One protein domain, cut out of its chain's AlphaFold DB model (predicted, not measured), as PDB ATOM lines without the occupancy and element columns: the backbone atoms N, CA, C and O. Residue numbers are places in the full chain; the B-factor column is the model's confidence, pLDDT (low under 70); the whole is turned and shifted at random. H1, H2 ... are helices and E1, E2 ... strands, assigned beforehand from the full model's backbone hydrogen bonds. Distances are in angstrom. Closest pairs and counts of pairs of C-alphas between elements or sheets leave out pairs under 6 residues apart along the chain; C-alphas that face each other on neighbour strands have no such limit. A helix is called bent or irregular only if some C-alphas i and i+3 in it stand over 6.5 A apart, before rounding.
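Overview. This is residues 85 to 178 of the 197 residues of the protein "DUF4007 domain-containing protein" of Olavius algarvensis associated proteobacterium Delta 3 (UniProt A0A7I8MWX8). A compact cluster of crossed helices has H5 as its core: H2 and H3, a helical hairpin, cross H5 on one side, and the short helices H4 and H6 sit at its two ends. H1 packs on H2 and H6, away from H5, and a small hairpin of two strands, E1 and E2, is set by the last residues of H5. The printed part has 94 residues, with six named helices followed by two named strands, and its class is mostly helix. The sheet E1 - E2 is antiparallel. The whole is compact, with a radius of gyration of the C-alphas of 12.8 A and spans of 36 by 31 by 24 A.

Arrangement. H1, residues 85 to 95, touches H2, residues 97 to 113, with the closest C-alphas, those of Thr 94 and His 104, 4.3 A apart; their lines are about perpendicular at 84 degrees. H2 has a kink of 49 degrees near residue 104. It forms a helical hairpin with H3, residues 119 to 133, at a steep tilt of 40 degrees, opposite ways, closest at the C-alphas of Ala 102 and Leu 126, 7.1 A. H4, residues 135 to 138, touches H3, closest at the C-alphas of Arg 131 and Phe 138, 4.8 A. H5, residues 143 to 157, is the hub, touching four helices. It touches H3 at a steep tilt of 56 degrees, opposite ways, closest at the C-alphas of Leu 123 and Leu 149, 6.3 A. With residues 148 to 152 alone it touches H2, closest at the C-alphas of Trp 103 and Ile 152, 6.7 A. H5 touches H6, residues 162 to 165, only at the corner, closest at the C-alphas of Thr 157 and Gly 163, 4.2 A. H6 also touches H1, closest at the C-alphas of Gln 86 and Leu 162, 5.8 A. H1 and H5 are apart. E1, residues 168 to 171, and E2, residues 174 to 177, form a hairpin, with N 169 and O 176 within hydrogen-bond range at 3.0 A. Every O i to N i+4 pair is within range in H1 and H5, against 7 of 13 in H2 and 9 of 11 in H3; H4 and H6 are too short for such a pair.

Along the chain. H1 begins at C-alpha 85, (292.931, 290.695, 182.652), and is 15.5 A long from first to last C-alpha. H2 measures 17.7 A, H3 21.6 A and H5 21.0 A; H5 begins at C-alpha 143, (269.235, 282.563, 201.597). H2 is irregular, with C-alphas 99 and 102 9.3 A apart, and so is H3, with C-alphas 129 and 132 7.2 A apart. E2 ends at C-alpha 177, (274.068, 284.048, 177.153).

Size, cuts and confidence. The two C-alphas farthest apart, those of Thr 85 and Gln 136, are 37.0 A apart. The printed part has no cut and its links are tight. The mean pLDDT of the printed part is 96.5, and no printed residue is under 70.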
ATOM      1  N   THR A  85     293.071 291.024 181.225       98.69
ATOM      2  CA  THR A  85     292.931 290.695 182.652       98.69
ATOM      3  C   THR A  85     291.572 290.082 182.960       98.69
ATOM      4  O   THR A  85     291.490 289.064 183.641       98.69
ATOM      5  N   GLN A  86     290.481 290.640 182.433       98.75
ATOM      6  CA  GLN A  86     289.139 290.107 182.698       98.75
ATOM      7  C   GLN A  86     288.968 288.664 182.218       98.75
ATOM      8  O   GLN A  86     288.421 287.835 182.949       98.75
ATOM      9  N   TRP A  87     289.467 288.346 181.020       98.69
ATOM     10  CA  TRP A  87     289.483 286.972 180.524       98.69
ATOM     11  C   TRP A  87     290.352 286.067 181.392       98.69
ATOM     12  O   TRP A  87     289.963 284.930 181.642       98.69
ATOM     13  N   PHE A  88     291.486 286.562 181.893       98.69
ATOM     14  CA  PHE A  88     292.380 285.781 182.748       98.69
ATOM     15  C   PHE A  88     291.664 285.400 184.044       98.69
ATOM     16  O   PHE A  88     291.532 284.216 184.353       98.69
ATOM     17  N   LEU A  89     291.084 286.392 184.727       98.69
ATOM     18  CA  LEU A  89     290.314 286.176 185.951       98.69
ATOM     19  C   LEU A  89     289.127 285.228 185.712       98.69
ATOM     20  O   LEU A  89     288.855 284.375 186.555       98.69
ATOM     21  N   HIS A  90     288.430 285.348 184.573       98.56
ATOM     22  CA  HIS A  90     287.333 284.450 184.195       98.56
ATOM     23  C   HIS A  90     287.785 282.993 184.060       98.56
ATOM     24  O   HIS A  90     287.115 282.093 184.576       98.56
ATOM     25  N   HIS A  91     288.891 282.748 183.353       98.12
ATOM     26  CA  HIS A  91     289.386 281.391 183.133       98.12
ATOM     27  C   HIS A  91     289.810 280.747 184.444       98.12
ATOM     28  O   HIS A  91     289.339 279.653 184.744       98.12
ATOM     29  N   GLU A  92     290.604 281.438 185.259       97.75
ATOM     30  CA  GLU A  92     291.053 280.914 186.554       97.75
ATOM     31  C   GLU A  92     289.873 280.616 187.488       97.75
ATOM     32  O   GLU A  92     289.797 279.539 188.078       97.75
ATOM     33  N   LEU A  93     288.884 281.517 187.537       97.81
ATOM     34  CA  LEU A  93     287.701 281.365 188.386       97.81
ATOM     35  C   LEU A  93     286.802 280.185 187.987       97.81
ATOM     36  O   LEU A  93     286.056 279.685 188.819       97.81
ATOM     37  N   THR A  94     286.812 279.764 186.722       97.19
ATOM     38  CA  THR A  94     285.826 278.802 186.186       97.19
ATOM     39  C   THR A  94     286.443 277.483 185.735       97.19
ATOM     40  O   THR A  94     285.741 276.625 185.197       97.19
ATOM     41  N   THR A  95     287.754 277.314 185.902       94.44
ATOM     42  CA  THR A  95     288.460 276.102 185.466       94.44
ATOM     43  C   THR A  95     288.354 274.986 186.499       94.44
ATOM     44  O   THR A  95     288.045 273.860 186.127       94.44
ATOM     45  N   ASP A  96     288.544 275.297 187.781       91.50
ATOM     46  CA  ASP A  96     288.607 274.304 188.857       91.50
ATOM     47  C   ASP A  96     287.286 274.287 189.668       91.50
ATOM     48  O   ASP A  96     286.976 275.281 190.344       91.50
ATOM     49  N   PRO A  97     286.492 273.197 189.596       91.56
ATOM     50  CA  PRO A  97     285.222 273.089 190.313       91.56
ATOM     51  C   PRO A  97     285.399 273.082 191.834       91.56
ATOM     52  O   PRO A  97     284.541 273.613 192.535       91.56
ATOM     53  N   ASP A  98     286.526 272.602 192.360       89.50
ATOM     54  CA  ASP A  98     286.772 272.580 193.803       89.50
ATOM     55  C   ASP A  98     287.123 273.978 194.316       89.50
ATOM     56  O   ASP A  98     286.813 274.353 195.451       89.50
ATOM     57  N   ARG A  99     287.737 274.818 193.473       89.12
ATOM     58  CA  ARG A  99     288.058 276.199 193.857       89.12
ATOM     59  C   ARG A  99     286.835 277.094 193.855       89.12
ATOM     60  O   ARG A  99     286.701 277.880 194.788       89.12
ATOM     61  N   ALA A 100     285.969 277.050 192.857       95.25
ATOM     62  CA  ALA A 100     284.853 277.993 192.772       95.25
ATOM     63  C   ALA A 100     283.620 277.349 192.140       95.25
ATOM     64  O   ALA A 100     283.097 277.824 191.134       95.25
ATOM     65  N   GLU A 101     283.141 276.282 192.774       95.94
ATOM     66  CA  GLU A 101     282.079 275.404 192.280       95.94
ATOM     67  C   GLU A 101     280.871 276.128 191.687       95.94
ATOM     68  O   GLU A 101     280.471 275.821 190.571       95.94
ATOM     69  N   ALA A 102     280.320 277.133 192.373       96.94
ATOM     70  CA  ALA A 102     279.146 277.846 191.875       96.94
ATOM     71  C   ALA A 102     279.428 278.623 190.568       96.94
ATOM     72  O   ALA A 102     278.569 278.691 189.689       96.94
ATOM     73  N   TRP A 103     280.640 279.169 190.406       98.25
ATOM     74  CA  TRP A 103     281.070 279.834 189.168       98.25
ATOM     75  C   TRP A 103     281.417 278.830 188.073       98.25
ATOM     76  O   TRP A 103     281.068 279.056 186.913       98.25
ATOM     77  N   HIS A 104     282.070 277.725 188.435       97.81
ATOM     78  CA  HIS A 104     282.332 276.624 187.517       97.81
ATOM     79  C   HIS A 104     281.018 276.075 186.954       97.81
ATOM     80  O   HIS A 104     280.829 276.098 185.742       97.81
ATOM     81  N   TYR A 105     280.083 275.690 187.825       97.88
ATOM     82  CA  TYR A 105     278.747 275.226 187.461       97.88
ATOM     83  C   TYR A 105     278.039 276.227 186.550       97.88
ATOM     84  O   TYR A 105     277.592 275.865 185.462       97.88
ATOM     85  N   PHE A 106     277.993 277.505 186.944       98.44
ATOM     86  CA  PHE A 106     277.326 278.529 186.148       98.44
ATOM     87  C   PHE A 106     277.867 278.587 184.712       98.44
ATOM     88  O   PHE A 106     277.101 278.542 183.752       98.44
ATOM     89  N   VAL A 107     279.190 278.646 184.547       97.94
ATOM     90  CA  VAL A 107     279.811 278.846 183.229       97.94
ATOM     91  C   VAL A 107     279.906 277.565 182.405       97.94
ATOM     92  O   VAL A 107     279.761 277.618 181.182       97.94
ATOM     93  N   ARG A 108     280.196 276.428 183.040       97.19
ATOM     94  CA  ARG A 108     280.520 275.163 182.363       97.19
ATOM     95  C   ARG A 108     279.316 274.247 182.189       97.19
ATOM     96  O   ARG A 108     279.306 273.477 181.235       97.19
ATOM     97  N   GLU A 109     278.318 274.348 183.061       97.50
ATOM     98  CA  GLU A 109     277.169 273.438 183.079       97.50
ATOM     99  C   GLU A 109     275.866 274.185 182.762       97.50
ATOM    100  O   GLU A 109     275.155 273.814 181.829       97.50
ATOM    101  N   PHE A 110     275.581 275.284 183.470       98.44
ATOM    102  CA  PHE A 110     274.309 276.004 183.359       98.44
ATOM    103  C   PHE A 110     274.179 276.810 182.056       98.44
ATOM    104  O   PHE A 110     273.231 276.597 181.299       98.44
ATOM    105  N   LEU A 111     275.118 277.720 181.762       97.75
ATOM    106  CA  LEU A 111     275.047 278.602 180.583       97.75
ATOM    107  C   LEU A 111     274.941 277.860 179.236       97.75
ATOM    108  O   LEU A 111     274.144 278.284 178.397       97.75
ATOM    109  N   PRO A 112     275.687 276.763 178.979       96.38
ATOM    110  CA  PRO A 112     275.571 276.028 177.719       96.38
ATOM    111  C   PRO A 112     274.173 275.454 177.458       96.38
ATOM    112  O   PRO A 112     273.772 275.345 176.298       96.38
ATOM    113  N   GLN A 113     273.443 275.111 178.521       96.94
ATOM    114  CA  GLN A 113     272.104 274.523 178.448       96.94
ATOM    115  C   GLN A 113     270.996 275.588 178.493       96.94
ATOM    116  O   GLN A 113     269.910 275.370 177.965       96.94
ATOM    117  N   ASN A 114     271.283 276.768 179.049       97.31
ATOM    118  CA  ASN A 114     270.306 277.825 179.305       97.31
ATOM    119  C   ASN A 114     270.718 279.129 178.606       97.31
ATOM    120  O   ASN A 114     271.260 280.051 179.216       97.31
ATOM    121  N   LYS A 115     270.466 279.215 177.292       96.06
ATOM    122  CA  LYS A 115     270.833 280.400 176.489       96.06
ATOM    123  C   LYS A 115     270.077 281.667 176.894       96.06
ATOM    124  O   LYS A 115     270.615 282.759 176.743       96.06
ATOM    125  N   ASN A 116     268.849 281.516 177.380       97.75
ATOM    126  CA  ASN A 116     268.045 282.573 177.981       97.75
ATOM    127  C   ASN A 116     267.543 282.039 179.319       97.75
ATOM    128  O   ASN A 116     267.073 280.905 179.358       97.75
ATOM    129  N   PHE A 117     267.663 282.819 180.387       98.56
ATOM    130  CA  PHE A 117     267.285 282.372 181.725       98.56
ATOM    131  C   PHE A 117     266.868 283.539 182.621       98.56
ATOM    132  O   PHE A 117     267.285 284.680 182.426       98.56
ATOM    133  N   THR A 118     266.052 283.245 183.620       98.62
ATOM    134  CA  THR A 118     265.626 284.158 184.685       98.62
ATOM    135  C   THR A 118     266.460 283.943 185.952       98.62
ATOM    136  O   THR A 118     267.297 283.038 186.034       98.62
ATOM    137  N   LYS A 119     266.251 284.770 186.983       98.38
ATOM    138  CA  LYS A 119     266.895 284.538 188.289       98.38
ATOM    139  C   LYS A 119     266.382 283.242 188.916       98.38
ATOM    140  O   LYS A 119     267.140 282.539 189.572       98.38
ATOM    141  N   GLU A 120     265.121 282.917 188.691       98.25
ATOM    142  CA  GLU A 120     264.453 281.733 189.211       98.25
ATOM    143  C   GLU A 120     265.071 280.459 188.619       98.25
ATOM    144  O   GLU A 120     265.396 279.542 189.375       98.25
ATOM    145  N   ASP A 121     265.358 280.451 187.313       98.56
ATOM    146  CA  ASP A 121     266.019 279.326 186.635       98.56
ATOM    147  C   ASP A 121     267.413 279.055 187.217       98.56
ATOM    148  O   ASP A 121     267.753 277.924 187.577       98.56
ATOM    149  N   LEU A 122     268.225 280.109 187.371       98.50
ATOM    150  CA  LEU A 122     269.560 279.978 187.957       98.50
ATOM    151  C   LEU A 122     269.493 279.581 189.439       98.50
ATOM    152  O   LEU A 122     270.333 278.810 189.906       98.50
ATOM    153  N   LEU A 123     268.508 280.078 190.192       98.50
ATOM    154  CA  LEU A 123     268.333 279.725 191.600       98.50
ATOM    155  C   LEU A 123     267.990 278.244 191.765       98.50
ATOM    156  O   LEU A 123     268.534 277.594 192.662       98.50
ATOM    157  N   ALA A 124     267.111 277.718 190.909       98.19
ATOM    158  CA  ALA A 124     266.758 276.304 190.888       98.19
ATOM    159  C   ALA A 124     267.988 275.442 190.568       98.19
ATOM    160  O   ALA A 124     268.301 274.524 191.325       98.19
ATOM    161  N   GLY A 125     268.748 275.807 189.528       98.00
ATOM    162  CA  GLY A 125     269.981 275.110 189.157       98.00
ATOM    163  C   GLY A 125     271.040 275.105 190.267       98.00
ATOM    164  O   GLY A 125     271.599 274.060 190.590       98.00
ATOM    165  N   LEU A 126     271.274 276.252 190.913       97.38
ATOM    166  CA  LEU A 126     272.197 276.351 192.052       97.38
ATOM    167  C   LEU A 126     271.726 275.537 193.259       97.38
ATOM    168  O   LEU A 126     272.550 274.936 193.939       97.38
ATOM    169  N   THR A 127     270.421 275.520 193.529       97.25
ATOM    170  CA  THR A 127     269.856 274.739 194.636       97.25
ATOM    171  C   THR A 127     270.094 273.255 194.413       97.25
ATOM    172  O   THR A 127     270.612 272.587 195.304       97.25
ATOM    173  N   GLU A 128     269.810 272.753 193.213       96.62
ATOM    174  CA  GLU A 128     270.053 271.347 192.905       96.62
ATOM    175  C   GLU A 128     271.548 271.008 192.925       96.62
ATOM    176  O   GLU A 128     271.941 270.002 193.509       96.62
ATOM    177  N   LYS A 129     272.404 271.887 192.387       95.62
ATOM    178  CA  LYS A 129     273.856 271.672 192.390       95.62
ATOM    179  C   LYS A 129     274.441 271.618 193.803       95.62
ATOM    180  O   LYS A 129     275.295 270.782 194.080       95.62
ATOM    181  N   LEU A 130     274.029 272.530 194.683       95.06
ATOM    182  CA  LEU A 130     274.708 272.760 195.960       95.06
ATOM    183  C   LEU A 130     274.092 271.995 197.139       95.06
ATOM    184  O   LEU A 130     274.744 271.878 198.180       95.06
ATOM    185  N   ARG A 131     272.876 271.442 197.004       94.38
ATOM    186  CA  ARG A 131     272.182 270.741 198.103       94.38
ATOM    187  C   ARG A 131     272.987 269.595 198.714       94.38
ATOM    188  O   ARG A 131     272.890 269.376 199.917       94.38
ATOM    189  N   ALA A 132     273.805 268.904 197.913       92.12
ATOM    190  CA  ALA A 132     274.601 267.761 198.360       92.12
ATOM    191  C   ALA A 132     275.666 268.137 199.407       92.12
ATOM    192  O   ALA A 132     276.059 267.293 200.206       92.12
ATOM    193  N   HIS A 133     276.099 269.404 199.451       90.31
ATOM    194  CA  HIS A 133     277.033 269.885 200.477       90.31
ATOM    195  C   HIS A 133     276.376 270.024 201.846       90.31
ATOM    196  O   HIS A 133     277.018 269.812 202.871       90.31
ATOM    197  N   SER A 134     275.112 270.451 201.869       92.06
ATOM    198  CA  SER A 134     274.295 270.571 203.073       92.06
ATOM    199  C   SER A 134     272.884 270.996 202.682       92.06
ATOM    200  O   SER A 134     272.668 272.143 202.291       92.06
ATOM    201  N   GLU A 135     271.904 270.115 202.858       90.56
ATOM    202  CA  GLU A 135     270.506 270.442 202.560       90.56
ATOM    203  C   GLU A 135     269.982 271.579 203.451       90.56
ATOM    204  O   GLU A 135     269.277 272.466 202.979       90.56
ATOM    205  N   GLN A 136     270.427 271.640 204.710       91.12
ATOM    206  CA  GLN A 136     270.096 272.735 205.625       91.12
ATOM    207  C   GLN A 136     270.558 274.106 205.101       91.12
ATOM    208  O   GLN A 136     269.844 275.098 205.243       91.12
ATOM    209  N   HIS A 137     271.757 274.185 204.516       91.56
ATOM    210  CA  HIS A 137     272.347 275.458 204.091       91.56
ATOM    211  C   HIS A 137     272.082 275.794 202.621       91.56
ATOM    212  O   HIS A 137     272.053 276.974 202.271       91.56
ATOM    213  N   PHE A 138     271.887 274.793 201.763       94.19
ATOM    214  CA  PHE A 138     271.817 274.944 200.305       94.19
ATOM    215  C   PHE A 138     270.580 274.293 199.673       94.19
ATOM    216  O   PHE A 138     270.465 274.283 198.450       94.19
ATOM    217  N   GLY A 139     269.642 273.788 200.475       92.88
ATOM    218  CA  GLY A 139     268.359 273.274 200.001       92.88
ATOM    219  C   GLY A 139     267.356 274.367 199.594       92.88
ATOM    220  O   GLY A 139     267.677 275.565 199.580       92.88
ATOM    221  N   PRO A 140     266.115 273.966 199.255       94.25
ATOM    222  CA  PRO A 140     265.053 274.879 198.843       94.25
ATOM    223  C   PRO A 140     264.821 276.013 199.848       94.25
ATOM    224  O   PRO A 140     264.763 275.805 201.055       94.25
ATOM    225  N   GLY A 141     264.691 277.245 199.346       91.38
ATOM    226  CA  GLY A 141     264.483 278.432 200.184       91.38
ATOM    227  C   GLY A 141     265.754 279.023 200.813       91.38
ATOM    228  O   GLY A 141     265.666 280.079 201.448       91.38
ATOM    229  N   SER A 142     266.931 278.419 200.595       94.31
ATOM    230  CA  SER A 142     268.207 278.915 201.120       94.31
ATOM    231  C   SER A 142     268.475 280.381 200.758       94.31
ATOM    232  O   SER A 142     268.492 280.786 199.590       94.31
ATOM    233  N   GLN A 143     268.769 281.187 201.780       94.81
ATOM    234  CA  GLN A 143     269.235 282.563 201.597       94.81
ATOM    235  C   GLN A 143     270.667 282.609 201.047       94.81
ATOM    236  O   GLN A 143     271.013 283.547 200.327       94.81
ATOM    237  N   LEU A 144     271.490 281.587 201.317       95.12
ATOM    238  CA  LEU A 144     272.846 281.504 200.770       95.12
ATOM    239  C   LEU A 144     272.808 281.342 199.250       95.12
ATOM    240  O   LEU A 144     273.522 282.072 198.564       95.12
ATOM    241  N   ASN A 145     271.914 280.502 198.717       96.56
ATOM    242  CA  ASN A 145     271.743 280.347 197.266       96.56
ATOM    243  C   ASN A 145     271.331 281.666 196.602       96.56
ATOM    244  O   ASN A 145     271.878 282.028 195.562       96.56
ATOM    245  N   LYS A 146     270.445 282.447 197.236       97.06
ATOM    246  CA  LYS A 146     270.065 283.786 196.747       97.06
ATOM    247  C   LYS A 146     271.250 284.753 196.730       97.06
ATOM    248  O   LYS A 146     271.396 285.546 195.797       97.06
ATOM    249  N   VAL A 147     272.121 284.698 197.741       97.56
ATOM    250  CA  VAL A 147     273.333 285.527 197.776       97.56
ATOM    251  C   VAL A 147     274.334 285.090 196.705       97.56
ATOM    252  O   VAL A 147     274.849 285.961 196.003       97.56
ATOM    253  N   ILE A 148     274.581 283.786 196.552       97.81
ATOM    254  CA  ILE A 148     275.470 283.215 195.526       97.81
ATOM    255  C   ILE A 148     274.983 283.610 194.132       97.81
ATOM    256  O   ILE A 148     275.748 284.204 193.374       97.81
ATOM    257  N   LEU A 149     273.696 283.393 193.836       98.06
ATOM    258  CA  LEU A 149     273.057 283.814 192.590       98.06
ATOM    259  C   LEU A 149     273.328 285.286 192.299       98.06
ATOM    260  O   LEU A 149     273.824 285.635 191.228       98.06
ATOM    261  N   ARG A 150     273.046 286.160 193.271       98.19
ATOM    262  CA  ARG A 150     273.260 287.596 193.096       98.19
ATOM    263  C   ARG A 150     274.725 287.886 192.780       98.19
ATOM    264  O   ARG A 150     274.989 288.701 191.907       98.19
ATOM    265  N   LYS A 151     275.674 287.236 193.460       98.50
ATOM    266  CA  LYS A 151     277.109 287.468 193.230       98.50
ATOM    267  C   LYS A 151     277.602 286.934 191.894       98.50
ATOM    268  O   LYS A 151     278.460 287.579 191.300       98.50
ATOM    269  N   ILE A 152     277.049 285.832 191.402       98.56
ATOM    270  CA  ILE A 152     277.323 285.333 190.051       98.56
ATOM    271  C   ILE A 152     276.847 286.347 189.011       98.56
ATOM    272  O   ILE A 152     277.637 286.749 188.159       98.56
ATOM    273  N   LEU A 153     275.601 286.817 189.118       98.50
ATOM    274  CA  LEU A 153     275.054 287.792 188.174       98.50
ATOM    275  C   LEU A 153     275.851 289.098 188.208       98.50
ATOM    276  O   LEU A 153     276.326 289.539 187.169       98.50
ATOM    277  N   GLU A 154     276.097 289.658 189.397       98.38
ATOM    278  CA  GLU A 154     276.935 290.853 189.560       98.38
ATOM    279  C   GLU A 154     278.330 290.674 188.948       98.38
ATOM    280  O   GLU A 154     278.849 291.611 188.346       98.38
ATOM    281  N   CYS A 155     278.929 289.481 189.072       98.62
ATOM    282  CA  CYS A 155     280.246 289.186 188.511       98.62
ATOM    283  C   CYS A 155     280.278 289.371 186.990       98.62
ATOM    284  O   CYS A 155     281.287 289.835 186.475       98.62
ATOM    285  N   TYR A 156     279.193 289.051 186.282       98.56
ATOM    286  CA  TYR A 156     279.143 289.087 184.818       98.56
ATOM    287  C   TYR A 156     278.287 290.217 184.231       98.56
ATOM    288  O   TYR A 156     278.209 290.320 183.009       98.56
ATOM    289  N   THR A 157     277.670 291.070 185.057       98.00
ATOM    290  CA  THR A 157     276.902 292.241 184.588       98.00
ATOM    291  C   THR A 157     277.480 293.586 185.014       98.00
ATOM    292  O   THR A 157     277.228 294.582 184.339       98.00
ATOM    293  N   LYS A 158     278.260 293.657 186.100       98.12
ATOM    294  CA  LYS A 158     278.859 294.919 186.560       98.12
ATOM    295  C   LYS A 158     280.190 295.192 185.873       98.12
ATOM    296  O   LYS A 158     281.030 294.298 185.796       98.12
ATOM    297  N   ASN A 159     280.417 296.436 185.450       97.38
ATOM    298  CA  ASN A 159     281.646 296.845 184.756       97.38
ATOM    299  C   ASN A 159     282.882 296.785 185.662       97.38
ATOM    300  O   ASN A 159     283.965 296.453 185.196       97.38
ATOM    301  N   GLU A 160     282.745 297.061 186.963       97.56
ATOM    302  CA  GLU A 160     283.835 296.904 187.935       97.56
ATOM    303  C   GLU A 160     284.184 295.432 188.232       97.56
ATOM    304  O   GLU A 160     285.244 295.138 188.794       97.56
ATOM    305  N   ALA A 161     283.280 294.519 187.871       98.62
ATOM    306  CA  ALA A 161     283.488 293.082 187.785       98.62
ATOM    307  C   ALA A 161     283.601 292.693 186.302       98.62
ATOM    308  O   ALA A 161     283.829 293.541 185.451       98.62
ATOM    309  N   LEU A 162     283.460 291.424 185.936       98.62
ATOM    310  CA  LEU A 162     283.711 290.901 184.584       98.62
ATOM    311  C   LEU A 162     282.639 291.271 183.530       98.62
ATOM    312  O   LEU A 162     282.517 290.583 182.516       98.62
ATOM    313  N   GLY A 163     281.852 292.330 183.744       98.00
ATOM    314  CA  GLY A 163     280.744 292.727 182.869       98.00
ATOM    315  C   GLY A 163     281.159 293.105 181.446       98.00
ATOM    316  O   GLY A 163     280.415 292.852 180.497       98.00
ATOM    317  N   GLU A 164     282.375 293.619 181.248       97.88
ATOM    318  CA  GLU A 164     282.848 293.991 179.908       97.88
ATOM    319  C   GLU A 164     283.117 292.781 179.009       97.88
ATOM    320  O   GLU A 164     283.153 292.921 177.784       97.88
ATOM    321  N   LEU A 165     283.225 291.579 179.589       98.19
ATOM    322  CA  LEU A 165     283.272 290.339 178.818       98.19
ATOM    323  C   LEU A 165     281.971 290.093 178.049       98.19
ATOM    324  O   LEU A 165     281.982 289.343 177.077       98.19
ATOM    325  N   LYS A 166     280.850 290.695 178.479       97.69
ATOM    326  CA  LYS A 166     279.526 290.550 177.854       97.69
ATOM    327  C   LYS A 166     279.111 289.087 177.663       97.69
ATOM    328  O   LYS A 166     278.421 288.764 176.699       97.69
ATOM    329  N   ILE A 167     279.546 288.203 178.572       97.94
ATOM    330  CA  ILE A 167     279.192 286.773 178.572       97.94
ATOM    331  C   ILE A 167     277.681 286.619 178.737       97.94
ATOM    332  O   ILE A 167     277.074 285.812 178.041       97.94
ATOM    333  N   ILE A 168     277.074 287.424 179.609       98.19
ATOM    334  CA  ILE A 168     275.624 287.559 179.715       98.19
ATOM    335  C   ILE A 168     275.218 289.025 179.568       98.19
ATOM    336  O   ILE A 168     275.999 289.927 179.869       98.19
ATOM    337  N   THR A 169     273.982 289.261 179.133       96.56
ATOM    338  CA  THR A 169     273.337 290.585 179.166       96.56
ATOM    339  C   THR A 169     271.935 290.456 179.746       96.56
ATOM    340  O   THR A 169     271.269 289.461 179.480       96.56
ATOM    341  N   GLU A 170     271.494 291.424 180.549       96.06
ATOM    342  CA  GLU A 170     270.143 291.445 181.125       96.06
ATOM    343  C   GLU A 170     269.221 292.326 180.275       96.06
ATOM    344  O   GLU A 170     269.550 293.472 179.968       96.06
ATOM    345  N   GLN A 171     268.055 291.798 179.906       93.31
ATOM    346  CA  GLN A 171     267.002 292.513 179.194       93.31
ATOM    347  C   GLN A 171     265.657 292.188 179.846       93.31
ATOM    348  O   GLN A 171     265.187 291.056 179.780       93.31
ATOM    349  N   LYS A 172     265.030 293.182 180.489       93.25
ATOM    350  CA  LYS A 172     263.708 293.047 181.136       93.25
ATOM    351  C   LYS A 172     263.604 291.834 182.087       93.25
ATOM    352  O   LYS A 172     262.596 291.137 182.093       93.25
ATOM    353  N   GLY A 173     264.651 291.574 182.876       93.81
ATOM    354  CA  GLY A 173     264.701 290.466 183.842       93.81
ATOM    355  C   GLY A 173     265.095 289.102 183.261       93.81
ATOM    356  O   GLY A 173     265.248 288.147 184.021       93.81
ATOM    357  N   VAL A 174     265.313 289.013 181.946       97.69
ATOM    358  CA  VAL A 174     265.858 287.826 181.275       97.69
ATOM    359  C   VAL A 174     267.338 288.044 180.982       97.69
ATOM    360  O   VAL A 174     267.732 289.067 180.424       97.69
ATOM    361  N   PHE A 175     268.167 287.073 181.342       98.38
ATOM    362  CA  PHE A 175     269.589 287.042 181.035       98.38
ATOM    363  C   PHE A 175     269.826 286.225 179.770       98.38
ATOM    364  O   PHE A 175     269.358 285.095 179.651       98.38
ATOM    365  N   VAL A 176     270.580 286.793 178.833       98.06
ATOM    366  CA  VAL A 176     270.911 286.171 177.547       98.06
ATOM    367  C   VAL A 176     272.391 285.820 177.527       98.06
ATOM    368  O   VAL A 176     273.237 286.709 177.651       98.06
ATOM    369  N   PHE A 177     272.707 284.539 177.344       97.62
ATOM    370  CA  PHE A 177     274.068 284.048 177.153       97.62
ATOM    371  C   PHE A 177     274.571 284.383 175.746       97.62
ATOM    372  O   PHE A 177     274.043 283.908 174.738       97.62
ATOM    373  N   ASN A 178     275.645 285.163 175.669       95.69
ATOM    374  CA  ASN A 178     276.293 285.496 174.412       95.69
ATOM    375  C   ASN A 178     277.410 284.489 174.101       95.69
ATOM    376  O   ASN A 178     278.578 284.667 174.451       95.69
TER     377      ASN A 178